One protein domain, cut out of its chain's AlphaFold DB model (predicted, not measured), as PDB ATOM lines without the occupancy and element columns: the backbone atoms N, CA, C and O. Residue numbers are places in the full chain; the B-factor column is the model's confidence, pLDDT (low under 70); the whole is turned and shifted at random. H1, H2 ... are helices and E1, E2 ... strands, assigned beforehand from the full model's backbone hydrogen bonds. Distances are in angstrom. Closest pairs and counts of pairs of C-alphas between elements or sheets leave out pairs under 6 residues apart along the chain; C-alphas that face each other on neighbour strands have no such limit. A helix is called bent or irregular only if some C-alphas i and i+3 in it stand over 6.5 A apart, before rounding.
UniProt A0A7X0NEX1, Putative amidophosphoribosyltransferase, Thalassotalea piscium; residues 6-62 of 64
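What this domain is: This is residues 6 to 62 of the 64 residues of the protein "Putative amidophosphoribosyltransferase" of Thalassotalea piscium (UniProt A0A7X0NEX1). Look for one long helix, H1, sticking out from a small head of loops, with residues 34 to 62 standing free. The head holds the one short strand, E1, which comes before H1. The printed part has 57 residues, under half of them in named elements; the class is mostly helix. It is an extended rod spanning 61 by 17 by 13 A, with a radius of gyration of the C-alphas of 20.5 A.

How they stand to each other: H1, residues 37 to 61, has 14 of 21 O i to N i+4 pairs within hydrogen-bond range, and 16 of 22 O i to N i+3 pairs. H1 and E1, residues 14 to 16, are apart. E1 pairs with no named strand, but residues 6 to 7 pair antiparallel with its residues 14 to 15.

Where its parts are: Find C-alpha 37 at (169.678, 238.783, 110.520); from there H1 runs 37.0 A to C-alpha 61 at (142.943, 262.564, 101.101). It is neither bent nor irregular, but only just: C-alphas 42 and 45 are 6.1 A apart. E1 begins at C-alpha 14, (179.557, 223.404, 111.814), and measures 7.0 A.

The domain as a whole: The C-alphas farthest apart, of Lys 23 and Leu 62, are 61.7 A apart. The printed part has no cut. The link from E1 to H1 is long, 20 residues. Confidence is low at residues 30 to 42, with pLDDT under 70.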
ATOM      1  N   VAL A   6     179.522 227.636 115.307       82.12
ATOM      2  CA  VAL A   6     179.369 228.542 114.163       82.12
ATOM      3  C   VAL A   6     179.441 227.777 112.846       82.12
ATOM      4  O   VAL A   6     180.272 226.888 112.656       82.12
ATOM      5  N   LYS A   7     178.565 228.130 111.902       84.94
ATOM      6  CA  LYS A   7     178.613 227.597 110.536       84.94
ATOM      7  C   LYS A   7     179.599 228.380 109.679       84.94
ATOM      8  O   LYS A   7     179.582 229.608 109.652       84.94
ATOM      9  N   CYS A   8     180.410 227.659 108.913       85.06
ATOM     10  CA  CYS A   8     181.232 228.256 107.867       85.06
ATOM     11  C   CYS A   8     180.343 228.850 106.759       85.06
ATOM     12  O   CYS A   8     179.431 228.186 106.278       85.06
ATOM     13  N   LEU A   9     180.623 230.074 106.307       82.31
ATOM     14  CA  LEU A   9     179.843 230.731 105.244       82.31
ATOM     15  C   LEU A   9     179.996 230.070 103.868       82.31
ATOM     16  O   LEU A   9     179.137 230.245 103.012       82.31
ATOM     17  N   TYR A  10     181.077 229.317 103.660       84.06
ATOM     18  CA  TYR A  10     181.426 228.756 102.357       84.06
ATOM     19  C   TYR A  10     180.925 227.320 102.210       84.06
ATOM     20  O   TYR A  10     180.128 227.021 101.328       84.06
ATOM     21  N   CYS A  11     181.353 226.426 103.105       88.69
ATOM     22  CA  CYS A  11     180.987 225.009 103.058       88.69
ATOM     23  C   CYS A  11     179.851 224.631 104.018       88.69
ATOM     24  O   CYS A  11     179.446 223.475 104.057       88.69
ATOM     25  N   GLN A  12     179.352 225.581 104.821       84.88
ATOM     26  CA  GLN A  12     178.263 225.376 105.786       84.88
ATOM     27  C   GLN A  12     178.527 224.320 106.867       84.88
ATOM     28  O   GLN A  12     177.614 223.972 107.618       84.88
ATOM     29  N   THR A  13     179.768 223.850 106.996       87.25
ATOM     30  CA  THR A  13     180.190 222.958 108.075       87.25
ATOM     31  C   THR A  13     180.079 223.666 109.421       87.25
ATOM     32  O   THR A  13     180.475 224.829 109.558       87.25
ATOM     33  N   THR A  14     179.567 222.955 110.422       87.00
ATOM     34  CA  THR A  14     179.557 223.404 111.814       87.00
ATOM     35  C   THR A  14     180.950 223.255 112.412       87.00
ATOM     36  O   THR A  14     181.565 222.193 112.343       87.00
ATOM     37  N   ASN A  15     181.455 224.335 112.987       86.38
ATOM     38  CA  ASN A  15     182.754 224.419 113.637       86.38
ATOM     39  C   ASN A  15     182.557 225.000 115.045       86.38
ATOM     40  O   ASN A  15     181.528 225.625 115.314       86.38
ATOM     41  N   LEU A  16     183.521 224.821 115.949       85.44
ATOM     42  CA  LEU A  16     183.450 225.506 117.240       85.44
ATOM     43  C   LEU A  16     183.799 226.985 117.042       85.44
ATOM     44  O   LEU A  16     184.676 227.316 116.248       85.44
ATOM     45  N   LEU A  17     183.181 227.879 117.814       79.06
ATOM     46  CA  LEU A  17     183.532 229.305 117.822       79.06
ATOM     47  C   LEU A  17     184.981 229.565 118.270       79.06
ATOM     48  O   LEU A  17     185.544 230.611 117.949       79.06
ATOM     49  N   SER A  18     185.610 228.608 118.962       79.88
ATOM     50  CA  SER A  18     187.038 228.656 119.296       79.88
ATOM     51  C   SER A  18     187.955 228.441 118.089       79.88
ATOM     52  O   SER A  18     189.122 228.833 118.139       79.88
ATOM     53  N   ASP A  19     187.464 227.818 117.014       80.38
ATOM     54  CA  ASP A  19     188.271 227.547 115.829       80.38
ATOM     55  C   ASP A  19     188.483 228.835 115.015       80.38
ATOM     56  O   ASP A  19     187.568 229.620 114.766       80.38
ATOM     57  N   VAL A  20     189.728 229.074 114.595       82.69
ATOM     58  CA  VAL A  20     190.081 230.228 113.746       82.69
ATOM     59  C   VAL A  20     189.759 229.945 112.280       82.69
ATOM     60  O   VAL A  20     189.357 230.850 111.557       82.69
ATOM     61  N   ASN A  21     189.903 228.688 111.858       86.62
ATOM     62  CA  ASN A  21     189.725 228.233 110.482       86.62
ATOM     63  C   ASN A  21     188.763 227.050 110.430       86.62
ATOM     64  O   ASN A  21     188.677 226.254 111.366       86.62
ATOM     65  N   CYS A  22     188.032 226.938 109.326       88.25
ATOM     66  CA  CYS A  22     187.064 225.875 109.139       88.25
ATOM     67  C   CYS A  22     187.785 224.534 109.009       88.25
ATOM     68  O   CYS A  22     188.658 224.383 108.156       88.25
ATOM     69  N   LYS A  23     187.355 223.528 109.775       89.62
ATOM     70  CA  LYS A  23     187.966 222.187 109.776       89.62
ATOM     71  C   LYS A  23     187.842 221.450 108.445       89.62
ATOM     72  O   LYS A  23     188.626 220.552 108.172       89.62
ATOM     73  N   GLN A  24     186.843 221.803 107.637       88.94
ATOM     74  CA  GLN A  24     186.628 221.223 106.309       88.94
ATOM     75  C   GLN A  24     187.342 221.985 105.188       88.94
ATOM     76  O   GLN A  24     188.137 221.398 104.472       88.94
ATOM     77  N   CYS A  25     187.071 223.284 105.019       88.75
ATOM     78  CA  CYS A  25     187.564 224.038 103.860       88.75
ATOM     79  C   CYS A  25     188.773 224.944 104.147       88.75
ATOM     80  O   CYS A  25     189.233 225.629 103.241       88.75
ATOM     81  N   GLY A  26     189.252 225.021 105.394       87.12
ATOM     82  CA  GLY A  26     190.410 225.840 105.780       87.12
ATOM     83  C   GLY A  26     190.180 227.358 105.793       87.12
ATOM     84  O   GLY A  26     191.081 228.105 106.154       87.12
ATOM     85  N   MET A  27     188.985 227.826 105.431       86.44
ATOM     86  CA  MET A  27     188.649 229.254 105.367       86.44
ATOM     87  C   MET A  27     188.528 229.867 106.776       86.44
ATOM     88  O   MET A  27     187.971 229.196 107.654       86.44
ATOM     89  N   PRO A  28     188.967 231.119 107.019       83.50
ATOM     90  CA  PRO A  28     188.784 231.787 108.307       83.50
ATOM     91  C   PRO A  28     187.314 231.844 108.734       83.50
ATOM     92  O   PRO A  28     186.433 232.265 107.979       83.50
ATOM     93  N   LEU A  29     187.052 231.439 109.976       81.94
ATOM     94  CA  LEU A  29     185.744 231.562 110.602       81.94
ATOM     95  C   LEU A  29     185.472 233.026 110.933       81.94
ATOM     96  O   LEU A  29     186.216 233.667 111.679       81.94
ATOM     97  N   ALA A  30     184.353 233.544 110.441       67.81
ATOM     98  CA  ALA A  30     183.866 234.842 110.864       67.81
ATOM     99  C   ALA A  30     183.255 234.732 112.270       67.81
ATOM    100  O   ALA A  30     182.065 234.472 112.430       67.81
ATOM    101  N   LYS A  31     184.097 234.929 113.288       62.81
ATOM    102  CA  LYS A  31     183.743 234.851 114.719       62.81
ATOM    103  C   LYS A  31     182.612 235.806 115.118       62.81
ATOM    104  O   LYS A  31     181.845 235.513 116.020       62.81
ATOM    105  N   ASN A  32     182.502 236.931 114.416       57.97
ATOM    106  CA  ASN A  32     181.494 237.961 114.631       57.97
ATOM    107  C   ASN A  32     180.941 238.373 113.270       57.97
ATOM    108  O   ASN A  32     181.359 239.388 112.721       57.97
ATOM    109  N   HIS A  33     180.072 237.566 112.661       55.94
ATOM    110  CA  HIS A  33     179.441 237.986 111.414       55.94
ATOM    111  C   HIS A  33     178.324 238.998 111.752       55.94
ATOM    112  O   HIS A  33     177.315 238.609 112.342       55.94
ATOM    113  N   PRO A  34     178.445 240.287 111.374       53.47
ATOM    114  CA  PRO A  34     177.425 241.313 111.630       53.47
ATOM    115  C   PRO A  34     176.138 241.091 110.814       53.47
ATOM    116  O   PRO A  34     175.180 241.846 110.939       53.47
ATOM    117  N   ASN A  35     176.101 240.037 109.992       50.62
ATOM    118  CA  ASN A  35     174.909 239.561 109.297       50.62
ATOM    119  C   ASN A  35     174.086 238.583 110.151       50.62
ATOM    120  O   ASN A  35     173.422 237.693 109.618       50.62
ATOM    121  N   SER A  36     174.127 238.721 111.480       53.75
ATOM    122  CA  SER A  36     173.033 238.220 112.295       53.75
ATOM    123  C   SER A  36     171.787 238.965 111.816       53.75
ATOM    124  O   SER A  36     171.614 240.168 112.016       53.75
ATOM    125  N   ALA A  37     170.915 238.259 111.099       53.53
ATOM    126  CA  ALA A  37     169.678 238.783 110.520       53.53
ATOM    127  C   ALA A  37     168.741 239.466 111.550       53.53
ATOM    128  O   ALA A  37     167.689 239.995 111.199       53.53
ATOM    129  N   THR A  38     169.126 239.481 112.823       53.53
ATOM    130  CA  THR A  38     168.425 240.048 113.965       53.53
ATOM    131  C   THR A  38     168.490 241.575 114.036       53.53
ATOM    132  O   THR A  38     167.555 242.169 114.572       53.53
ATOM    133  N   THR A  39     169.522 242.234 113.496       55.66
ATOM    134  CA  THR A  39     169.649 243.702 113.625       55.66
ATOM    135  C   THR A  39     168.922 244.444 112.504       55.66
ATOM    136  O   THR A  39     168.143 245.359 112.766       55.66
ATOM    137  N   ARG A  40     169.095 244.019 111.245       57.62
ATOM    138  CA  ARG A  40     168.530 244.734 110.083       57.62
ATOM    139  C   ARG A  40     167.009 244.572 109.953       57.62
ATOM    140  O   ARG A  40     166.344 245.476 109.454       57.62
ATOM    141  N   GLN A  41     166.435 243.469 110.444       60.34
ATOM    142  CA  GLN A  41     164.986 243.244 110.360       60.34
ATOM    143  C   GLN A  41     164.167 244.005 111.413       60.34
ATOM    144  O   GLN A  41     163.009 244.335 111.154       60.34
ATOM    145  N   LYS A  42     164.746 244.341 112.575       65.00
ATOM    146  CA  LYS A  42     164.013 245.051 113.640       65.00
ATOM    147  C   LYS A  42     163.583 246.457 113.228       65.00
ATOM    148  O   LYS A  42     162.510 246.896 113.622       65.00
ATOM    149  N   VAL A  43     164.389 247.130 112.409       75.25
ATOM    150  CA  VAL A  43     164.107 248.495 111.936       75.25
ATOM    151  C   VAL A  43     163.200 248.495 110.700       75.25
ATOM    152  O   VAL A  43     162.432 249.428 110.493       75.25
ATOM    153  N   PHE A  44     163.207 247.419 109.907       80.81
ATOM    154  CA  PHE A  44     162.385 247.324 108.698       80.81
ATOM    155  C   PHE A  44     160.878 247.329 108.998       80.81
ATOM    156  O   PHE A  44     160.106 248.023 108.337       80.81
ATOM    157  N   LYS A  45     160.455 246.588 110.028       85.38
ATOM    158  CA  LYS A  45     159.040 246.429 110.385       85.38
ATOM    159  C   LYS A  45     158.334 247.749 110.762       85.38
ATOM    160  O   LYS A  45     157.281 248.006 110.184       85.38
ATOM    161  N   PRO A  46     158.865 248.601 111.667       88.12
ATOM    162  CA  PRO A  46     158.213 249.870 111.994       88.12
ATOM    163  C   PRO A  46     158.206 250.855 110.813       88.12
ATOM    164  O   PRO A  46     157.210 251.548 110.619       88.12
ATOM    165  N   ILE A  47     159.259 250.880 109.985       91.12
ATOM    166  CA  ILE A  47     159.325 251.748 108.796       91.12
ATOM    167  C   ILE A  47     158.233 251.379 107.787       91.12
ATOM    168  O   ILE A  47     157.519 252.255 107.301       91.12
ATOM    169  N   PHE A  48     158.069 250.086 107.499       93.25
ATOM    170  CA  PHE A  48     157.049 249.615 106.563       93.25
ATOM    171  C   PHE A  48     155.630 249.990 107.016       93.25
ATOM    172  O   PHE A  48     154.823 250.442 106.206       93.25
ATOM    173  N   ILE A  49     155.344 249.866 108.317       94.94
ATOM    174  CA  ILE A  49     154.048 250.254 108.895       94.94
ATOM    175  C   ILE A  49     153.792 251.757 108.702       94.94
ATOM    176  O   ILE A  49     152.701 252.132 108.279       94.94
ATOM    177  N   GLY A  50     154.790 252.611 108.954       96.06
ATOM    178  CA  GLY A  50     154.658 254.059 108.757       96.06
ATOM    179  C   GLY A  50     154.336 254.439 107.308       96.06
ATOM    180  O   GLY A  50     153.423 255.228 107.065       96.06
ATOM    181  N   ILE A  51     155.029 253.826 106.343       95.44
ATOM    182  CA  ILE A  51     154.785 254.056 104.910       95.44
ATOM    183  C   ILE A  51     153.380 253.583 104.511       95.44
ATOM    184  O   ILE A  51     152.674 254.295 103.801       95.44
ATOM    185  N   ALA A  52     152.945 252.412 104.985       95.88
ATOM    186  CA  ALA A  52     151.618 251.884 104.674       95.88
ATOM    187  C   ALA A  52     150.498 252.817 105.166       95.88
ATOM    188  O   ALA A  52     149.582 253.123 104.403       95.88
ATOM    189  N   ILE A  53     150.592 253.317 106.405       96.62
ATOM    190  CA  ILE A  53     149.627 254.279 106.963       96.62
ATOM    191  C   ILE A  53     149.596 255.556 106.123       96.62
ATOM    192  O   ILE A  53     148.516 256.016 105.756       96.62
ATOM    193  N   PHE A  54     150.764 256.103 105.776       95.38
ATOM    194  CA  PHE A  54     150.856 257.290 104.930       95.38
ATOM    195  C   PHE A  54     150.149 257.090 103.579       95.38
ATOM    196  O   PHE A  54     149.357 257.937 103.169       95.38
ATOM    197  N   CYS A  55     150.356 255.945 102.924       93.25
ATOM    198  CA  CYS A  55     149.669 255.618 101.675       93.25
ATOM    199  C   CYS A  55     148.142 255.555 101.836       93.25
ATOM    200  O   CYS A  55     147.422 256.085 100.991       93.25
ATOM    201  N   PHE A  56     147.635 254.951 102.917       94.56
ATOM    202  CA  PHE A  56     146.195 254.931 103.197       94.56
ATOM    203  C   PHE A  56     145.638 256.337 103.423       94.56
ATOM    204  O   PHE A  56     144.594 256.667 102.868       94.56
ATOM    205  N   VAL A  57     146.346 257.182 104.180       94.75
ATOM    206  CA  VAL A  57     145.951 258.584 104.376       94.75
ATOM    207  C   VAL A  57     145.835 259.287 103.030       94.75
ATOM    208  O   VAL A  57     144.793 259.870 102.759       94.75
ATOM    209  N   MET A  58     146.841 259.170 102.160       92.44
ATOM    210  CA  MET A  58     146.822 259.791 100.830       92.44
ATOM    211  C   MET A  58     145.683 259.263  99.949       92.44
ATOM    212  O   MET A  58     145.084 260.037  99.212       92.44
ATOM    213  N   MET A  59     145.337 257.975 100.049       89.44
ATOM    214  CA  MET A  59     144.198 257.387  99.334       89.44
ATOM    215  C   MET A  59     142.847 257.962  99.788       89.44
ATOM    216  O   MET A  59     141.949 258.096  98.964       89.44
ATOM    217  N   PHE A  60     142.692 258.305 101.070       89.50
ATOM    218  CA  PHE A  60     141.503 259.006 101.573       89.50
ATOM    219  C   PHE A  60     141.547 260.520 101.302       89.50
ATOM    220  O   PHE A  60     140.498 261.133 101.119       89.50
ATOM    221  N   PHE A  61     142.741 261.123 101.291       84.50
ATOM    222  CA  PHE A  61     142.943 262.564 101.101       84.50
ATOM    223  C   PHE A  61     142.941 263.014  99.646       84.50
ATOM    224  O   PHE A  61     142.757 264.202  99.400       84.50
ATOM    225  N   LEU A  62     143.166 262.106  98.694       75.75
ATOM    226  CA  LEU A  62     142.779 262.316  97.308       75.75
ATOM    227  C   LEU A  62     141.310 261.899  97.203       75.75
ATOM    228  O   LEU A  62     141.042 260.719  96.950       75.75
TER     229      LEU A  62